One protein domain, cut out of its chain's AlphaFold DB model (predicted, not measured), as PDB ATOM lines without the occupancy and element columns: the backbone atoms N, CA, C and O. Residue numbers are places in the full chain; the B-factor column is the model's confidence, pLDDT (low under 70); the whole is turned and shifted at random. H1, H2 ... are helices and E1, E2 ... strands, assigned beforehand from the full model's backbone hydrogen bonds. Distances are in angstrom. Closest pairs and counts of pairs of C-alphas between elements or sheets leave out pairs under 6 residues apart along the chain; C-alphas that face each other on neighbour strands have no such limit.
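Overview. This is residues 48 to 102 of the 164 residues of an uncharacterized protein of Zunongwangia atlantica 22II14-10F7 (UniProt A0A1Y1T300). Helix H1 is in the middle, with helix H3 crossing it on one side and, on the other, a long loop with no named element, residues 48 to 70, that folds back on itself. The short helix H2 makes a corner with H1, and the short strand E1 runs on from H2 toward the turn before H3. The printed part has 55 residues with three named helices and one named strand, in the order H1, H2, E1, H3; it is mostly helix by its named elements, though under half of the residues are in them. It is compact and rounded, with a radius of gyration of the C-alphas of 10.6 A and spans of 26 by 23 by 18 A.

Arrangement. Start at H1, residues 71 to 80. H3, residues 95 to 101, touches it about perpendicular, at 84 degrees; look at the C-alphas of Ile 75 and Leu 99, their closest, 6.2 A apart. H2, residues 82 to 87, and H1 only just touch, with 3 pairs of C-alphas within 8 A, and only at the corner by their link; the closest C-alphas, those of Leu 78 and Arg 84, are 6.0 A apart. H1 and H2 run opposite ways at a steep tilt of 59 degrees. H2 and H3 are apart. E1, residues 88 to 90, pairs with no named strand; it meets H2 only through their link and is apart from H1 and H3. Every O i to N i+4 pair is within hydrogen-bond range in H1, against 2 of 3 in H3 and 0 of 2 in H2, where 3 of 3 O i to N i+3 pairs are. In the first stretch, residues 54 to 55 pair with residues 63 to 64, antiparallel.

Along the chain. Find C-alpha 71 at (-2.690, 30.611, 2.417); from there H1 runs 14.6 A to C-alpha 80. H2 spans 10.3 A and E1 5.5 A. H3 runs 10.2 A, to C-alpha 101 at (-14.342, 27.196, -1.687).

Size, cuts and confidence. The C-alphas of Gly 59 and Asp 93, the two farthest apart, are 30.3 A from each other. The printed part has no cut, and the links H1 to H2, H2 to E1 and E1 to H3 are tight. The mean pLDDT of the printed part is 87.7; residues 101 to 102 are under 70.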
ATOM      1  N   LEU A  48       6.307  24.957   3.935       92.69
ATOM      2  CA  LEU A  48       7.015  23.957   3.137       92.69
ATOM      3  C   LEU A  48       8.174  23.337   3.920       92.69
ATOM      4  O   LEU A  48       8.904  24.013   4.649       92.69
ATOM      5  N   LYS A  49       8.414  22.049   3.670       93.06
ATOM      6  CA  LYS A  49       9.562  21.321   4.219       93.06
ATOM      7  C   LYS A  49      10.879  21.929   3.734       93.06
ATOM      8  O   LYS A  49      11.014  22.301   2.568       93.06
ATOM      9  N   ASN A  50      11.874  21.964   4.620       89.44
ATOM     10  CA  ASN A  50      13.267  22.325   4.320       89.44
ATOM     11  C   ASN A  50      13.463  23.692   3.640       89.44
ATOM     12  O   ASN A  50      14.450  23.880   2.932       89.44
ATOM     13  N   ASN A  51      12.534  24.636   3.826       83.19
ATOM     14  CA  ASN A  51      12.572  25.946   3.169       83.19
ATOM     15  C   ASN A  51      12.719  25.840   1.633       83.19
ATOM     16  O   ASN A  51      13.444  26.608   0.998       83.19
ATOM     17  N   ALA A  52      12.075  24.824   1.054       85.75
ATOM     18  CA  ALA A  52      12.191  24.495  -0.356       85.75
ATOM     19  C   ALA A  52      11.589  25.575  -1.268       85.75
ATOM     20  O   ALA A  52      10.728  26.366  -0.874       85.75
ATOM     21  N   TYR A  53      12.043  25.572  -2.521       91.00
ATOM     22  CA  TYR A  53      11.613  26.501  -3.558       91.00
ATOM     23  C   TYR A  53      11.002  25.727  -4.727       91.00
ATOM     24  O   TYR A  53      11.695  24.957  -5.398       91.00
ATOM     25  N   TYR A  54       9.713  25.940  -4.987       91.50
ATOM     26  CA  TYR A  54       8.985  25.253  -6.054       91.50
ATOM     27  C   TYR A  54       8.384  26.240  -7.049       91.50
ATOM     28  O   TYR A  54       7.960  27.334  -6.689       91.50
ATOM     29  N   ARG A  55       8.311  25.835  -8.319       91.12
ATOM     30  CA  ARG A  55       7.491  26.525  -9.325       91.12
ATOM     31  C   ARG A  55       6.052  26.050  -9.210       91.12
ATOM     32  O   ARG A  55       5.830  24.858  -8.995       91.12
ATOM     33  N   LEU A  56       5.092  26.954  -9.403       88.44
ATOM     34  CA  LEU A  56       3.670  26.603  -9.321       88.44
ATOM     35  C   LEU A  56       3.298  25.549 -10.370       88.44
ATOM     36  O   LEU A  56       2.738  24.497 -10.051       88.44
ATOM     37  N   GLN A  57       3.698  25.782 -11.617       87.88
ATOM     38  CA  GLN A  57       3.504  24.859 -12.728       87.88
ATOM     39  C   GLN A  57       4.752  24.812 -13.612       87.88
ATOM     40  O   GLN A  57       5.585  25.722 -13.619       87.88
ATOM     41  N   LYS A  58       4.902  23.728 -14.376       81.25
ATOM     42  CA  LYS A  58       5.956  23.617 -15.387       81.25
ATOM     43  C   LYS A  58       5.765  24.720 -16.436       81.25
ATOM     44  O   LYS A  58       4.732  24.761 -17.090       81.25
ATOM     45  N   GLY A  59       6.771  25.579 -16.594       81.12
ATOM     46  CA  GLY A  59       6.740  26.710 -17.529       81.12
ATOM     47  C   GLY A  59       6.237  28.029 -16.933       81.12
ATOM     48  O   GLY A  59       6.349  29.047 -17.604       81.12
ATOM     49  N   ASP A  60       5.754  28.038 -15.685       81.31
ATOM     50  CA  ASP A  60       5.395  29.273 -14.977       81.31
ATOM     51  C   ASP A  60       6.656  29.949 -14.393       81.31
ATOM     52  O   ASP A  60       7.615  29.277 -13.986       81.31
ATOM     53  N   SER A  61       6.659  31.281 -14.364       86.62
ATOM     54  CA  SER A  61       7.672  32.103 -13.693       86.62
ATOM     55  C   SER A  61       7.382  32.272 -12.198       86.62
ATOM     56  O   SER A  61       8.288  32.610 -11.432       86.62
ATOM     57  N   ARG A  62       6.143  32.009 -11.762       87.75
ATOM     58  CA  ARG A  62       5.727  32.113 -10.360       87.75
ATOM     59  C   ARG A  62       6.242  30.951  -9.521       87.75
ATOM     60  O   ARG A  62       6.270  29.790  -9.945       87.75
ATOM     61  N   THR A  63       6.616  31.275  -8.285       91.25
ATOM     62  CA  THR A  63       7.234  30.334  -7.344       91.25
ATOM     63  C   THR A  63       6.669  30.475  -5.942       91.25
ATOM     64  O   THR A  63       6.071  31.496  -5.609       91.25
ATOM     65  N   ILE A  64       6.868  29.437  -5.134       90.06
ATOM     66  CA  ILE A  64       6.439  29.347  -3.742       90.06
ATOM     67  C   ILE A  64       7.629  28.920  -2.870       90.06
ATOM     68  O   ILE A  64       8.393  28.024  -3.238       90.06
ATOM     69  N   ASN A  65       7.813  29.611  -1.744       91.50
ATOM     70  CA  ASN A  65       8.789  29.317  -0.688       91.50
ATOM     71  C   ASN A  65       8.316  29.938   0.638       91.50
ATOM     72  O   ASN A  65       7.489  30.849   0.610       91.50
ATOM     73  N   ASN A  66       8.869  29.516   1.781       88.75
ATOM     74  CA  ASN A  66       8.376  29.946   3.104       88.75
ATOM     75  C   ASN A  66       8.493  31.455   3.370       88.75
ATOM     76  O   ASN A  66       7.811  31.965   4.250       88.75
ATOM     77  N   ASN A  67       9.310  32.199   2.616       83.75
ATOM     78  CA  ASN A  67       9.405  33.653   2.788       83.75
ATOM     79  C   ASN A  67       8.252  34.413   2.118       83.75
ATOM     80  O   ASN A  67       7.987  35.558   2.478       83.75
ATOM     81  N   ILE A  68       7.614  33.814   1.111       84.44
ATOM     82  CA  ILE A  68       6.565  34.452   0.297       84.44
ATOM     83  C   ILE A  68       5.230  33.713   0.361       84.44
ATOM     84  O   ILE A  68       4.277  34.136  -0.285       84.44
ATOM     85  N   ILE A  69       5.173  32.598   1.088       87.06
ATOM     86  CA  ILE A  69       3.985  31.761   1.158       87.06
ATOM     87  C   ILE A  69       2.841  32.497   1.854       87.06
ATOM     88  O   ILE A  69       3.026  33.148   2.881       87.06
ATOM     89  N   THR A  70       1.661  32.394   1.260       88.19
ATOM     90  CA  THR A  70       0.379  32.831   1.814       88.19
ATOM     91  C   THR A  70      -0.594  31.664   1.700       88.19
ATOM     92  O   THR A  70      -0.382  30.775   0.869       88.19
ATOM     93  N   ASP A  71      -1.673  31.669   2.487       88.31
ATOM     94  CA  ASP A  71      -2.690  30.611   2.417       88.31
ATOM     95  C   ASP A  71      -3.254  30.499   0.995       88.31
ATOM     96  O   ASP A  71      -3.284  29.410   0.431       88.31
ATOM     97  N   GLN A  72      -3.551  31.630   0.350       86.44
ATOM     98  CA  GLN A  72      -4.006  31.667  -1.042       86.44
ATOM     99  C   GLN A  72      -2.996  31.034  -2.015       86.44
ATOM    100  O   GLN A  72      -3.362  30.193  -2.834       86.44
ATOM    101  N   LEU A  73      -1.706  31.379  -1.909       89.69
ATOM    102  CA  LEU A  73      -0.671  30.834  -2.794       89.69
ATOM    103  C   LEU A  73      -0.452  29.330  -2.563       89.69
ATOM    104  O   LEU A  73      -0.199  28.584  -3.511       89.69
ATOM    105  N   ALA A  74      -0.552  28.873  -1.313       91.69
ATOM    106  CA  ALA A  74      -0.474  27.459  -0.964       91.69
ATOM    107  C   ALA A  74      -1.665  26.676  -1.534       91.69
ATOM    108  O   ALA A  74      -1.477  25.616  -2.134       91.69
ATOM    109  N   ILE A  75      -2.872  27.229  -1.427       91.88
ATOM    110  CA  ILE A  75      -4.092  26.663  -2.001       91.88
ATOM    111  C   ILE A  75      -4.002  26.593  -3.531       91.88
ATOM    112  O   ILE A  75      -4.249  25.525  -4.091       91.88
ATOM    113  N   GLU A  76      -3.553  27.647  -4.223       90.50
ATOM    114  CA  GLU A  76      -3.286  27.603  -5.673       90.50
ATOM    115  C   GLU A  76      -2.301  26.482  -6.038       90.50
ATOM    116  O   GLU A  76      -2.519  25.711  -6.979       90.50
ATOM    117  N   PHE A  77      -1.218  26.356  -5.270       92.31
ATOM    118  CA  PHE A  77      -0.195  25.342  -5.494       92.31
ATOM    119  C   PHE A  77      -0.733  23.909  -5.351       92.31
ATOM    120  O   PHE A  77      -0.341  23.023  -6.125       92.31
ATOM    121  N   LEU A  78      -1.644  23.700  -4.394       92.81
ATOM    122  CA  LEU A  78      -2.330  22.436  -4.124       92.81
ATOM    123  C   LEU A  78      -3.475  22.160  -5.109       92.81
ATOM    124  O   LEU A  78      -3.715  21.000  -5.434       92.81
ATOM    125  N   ARG A  79      -4.137  23.183  -5.660       89.94
ATOM    126  CA  ARG A  79      -5.147  23.000  -6.719       89.94
ATOM    127  C   ARG A  79      -4.565  22.391  -7.982       89.94
ATOM    128  O   ARG A  79      -5.208  21.554  -8.605       89.94
ATOM    129  N   ILE A  80      -3.346  22.786  -8.343       90.12
ATOM    130  CA  ILE A  80      -2.653  22.240  -9.517       90.12
ATOM    131  C   ILE A  80      -2.377  20.743  -9.331       90.12
ATOM    132  O   ILE A  80      -2.507  19.964 -10.272       90.12
ATOM    133  N   ASN A  81      -1.965  20.336  -8.128       89.88
ATOM    134  CA  ASN A  81      -1.813  18.932  -7.770       89.88
ATOM    135  C   ASN A  81      -1.921  18.759  -6.247       89.88
ATOM    136  O   ASN A  81      -0.999  19.130  -5.514       89.88
ATOM    137  N   LYS A  82      -3.008  18.125  -5.794       91.69
ATOM    138  CA  LYS A  82      -3.310  17.917  -4.370       91.69
ATOM    139  C   LYS A  82      -2.269  17.057  -3.655       91.69
ATOM    140  O   LYS A  82      -2.001  17.265  -2.478       91.69
ATOM    141  N   GLU A  83      -1.609  16.138  -4.363       92.69
ATOM    142  CA  GLU A  83      -0.576  15.269  -3.782       92.69
ATOM    143  C   GLU A  83       0.648  16.051  -3.284       92.69
ATOM    144  O   GLU A  83       1.429  15.547  -2.468       92.69
ATOM    145  N   ARG A  84       0.806  17.305  -3.734       93.38
ATOM    146  CA  ARG A  84       1.855  18.221  -3.273       93.38
ATOM    147  C   ARG A  84       1.710  18.616  -1.811       93.38
ATOM    148  O   ARG A  84       2.674  19.144  -1.269       93.38
ATOM    149  N   ILE A  85       0.594  18.305  -1.147       94.69
ATOM    150  CA  ILE A  85       0.449  18.491   0.304       94.69
ATOM    151  C   ILE A  85       1.589  17.822   1.084       94.69
ATOM    152  O   ILE A  85       2.075  18.358   2.072       94.69
ATOM    153  N   LYS A  86       2.143  16.718   0.563       94.50
ATOM    154  CA  LYS A  86       3.304  16.020   1.141       94.50
ATOM    155  C   LYS A  86       4.571  16.885   1.224       94.50
ATOM    156  O   LYS A  86       5.482  16.543   1.982       94.50
ATOM    157  N   LEU A  87       4.652  17.967   0.444       93.62
ATOM    158  CA  LEU A  87       5.758  18.929   0.446       93.62
ATOM    159  C   LEU A  87       5.655  19.939   1.596       93.62
ATOM    160  O   LEU A  87       6.637  20.621   1.888       93.62
ATOM    161  N   PHE A  88       4.505  20.012   2.266       94.81
ATOM    162  CA  PHE A  88       4.271  20.890   3.404       94.81
ATOM    163  C   PHE A  88       4.621  20.192   4.724       94.81
ATOM    164  O   PHE A  88       4.353  19.005   4.910       94.81
ATOM    165  N   SER A  89       5.278  20.919   5.628       94.44
ATOM    166  CA  SER A  89       5.538  20.526   7.018       94.44
ATOM    167  C   SER A  89       4.405  20.933   7.954       94.44
ATOM    168  O   SER A  89       4.185  20.256   8.953       94.44
ATOM    169  N   LYS A  90       3.697  22.016   7.628       92.88
ATOM    170  CA  LYS A  90       2.545  22.535   8.368       92.88
ATOM    171  C   LYS A  90       1.448  22.898   7.373       92.88
ATOM    172  O   LYS A  90       1.750  23.441   6.312       92.88
ATOM    173  N   TYR A  91       0.210  22.575   7.706       94.12
ATOM    174  CA  TYR A  91      -0.996  22.947   6.970       94.12
ATOM    175  C   TYR A  91      -2.201  22.783   7.913       94.12
ATOM    176  O   TYR A  91      -2.102  22.019   8.876       94.12
ATOM    177  N   PRO A  92      -3.308  23.508   7.694       90.12
ATOM    178  CA  PRO A  92      -4.513  23.361   8.502       90.12
ATOM    179  C   PRO A  92      -5.258  22.064   8.151       90.12
ATOM    180  O   PRO A  92      -5.200  21.613   7.010       90.12
ATOM    181  N   ASP A  93      -5.985  21.476   9.102       89.88
ATOM    182  CA  ASP A  93      -6.690  20.199   8.894       89.88
ATOM    183  C   ASP A  93      -7.779  20.289   7.809       89.88
ATOM    184  O   ASP A  93      -7.992  19.343   7.055       89.88
ATOM    185  N   ASN A  94      -8.413  21.456   7.669       88.56
ATOM    186  CA  ASN A  94      -9.477  21.739   6.700       88.56
ATOM    187  C   ASN A  94      -8.966  22.219   5.326       88.56
ATOM    188  O   ASN A  94      -9.715  22.821   4.556       88.56
ATOM    189  N   TRP A  95      -7.690  21.993   4.996       88.19
ATOM    190  CA  TRP A  95      -7.104  22.464   3.734       88.19
ATOM    191  C   TRP A  95      -7.814  21.910   2.487       88.19
ATOM    192  O   TRP A  95      -7.856  22.591   1.463       88.19
ATOM    193  N   GLU A  96      -8.380  20.699   2.551       87.19
ATOM    194  CA  GLU A  96      -9.127  20.106   1.434       87.19
ATOM    195  C   GLU A  96     -10.415  20.879   1.135       87.19
ATOM    196  O   GLU A  96     -10.713  21.136  -0.035       87.19
ATOM    197  N   ASP A  97     -11.122  21.327   2.175       86.38
ATOM    198  CA  ASP A  97     -12.325  22.146   2.039       86.38
ATOM    199  C   ASP A  97     -11.974  23.483   1.379       86.38
ATOM    200  O   ASP A  97     -12.645  23.914   0.439       86.38
ATOM    201  N   MET A  98     -10.845  24.091   1.759       82.56
ATOM    202  CA  MET A  98     -10.349  25.344   1.169       82.56
ATOM    203  C   MET A  98     -10.065  25.237  -0.343       82.56
ATOM    204  O   MET A  98     -10.125  26.238  -1.062       82.56
ATOM    205  N   LEU A  99      -9.801  24.036  -0.874       83.38
ATOM    206  CA  LEU A  99      -9.646  23.842  -2.322       83.38
ATOM    207  C   LEU A  99     -10.968  23.992  -3.079       83.38
ATOM    208  O   LEU A  99     -10.942  24.370  -4.251       83.38
ATOM    209  N   THR A 100     -12.093  23.687  -2.427       71.44
ATOM    210  CA  THR A 100     -13.438  23.707  -3.021       71.44
ATOM    211  C   THR A 100     -14.105  25.081  -2.952       71.44
ATOM    212  O   THR A 100     -14.962  25.389  -3.779       71.44
ATOM    213  N   VAL A 101     -13.677  25.926  -2.008       58.91
ATOM    214  CA  VAL A 101     -14.342  27.196  -1.687       58.91
ATOM    215  C   VAL A 101     -14.156  28.279  -2.763       58.91
ATOM    216  O   VAL A 101     -15.067  29.074  -2.947       58.91
ATOM    217  N   GLU A 102     -13.082  28.298  -3.565       49.78
ATOM    218  CA  GLU A 102     -12.890  29.376  -4.572       49.78
ATOM    219  C   GLU A 102     -13.498  29.097  -5.960       49.78
ATOM    220  O   GLU A 102     -13.210  29.819  -6.909       49.78
TER     221      GLU A 102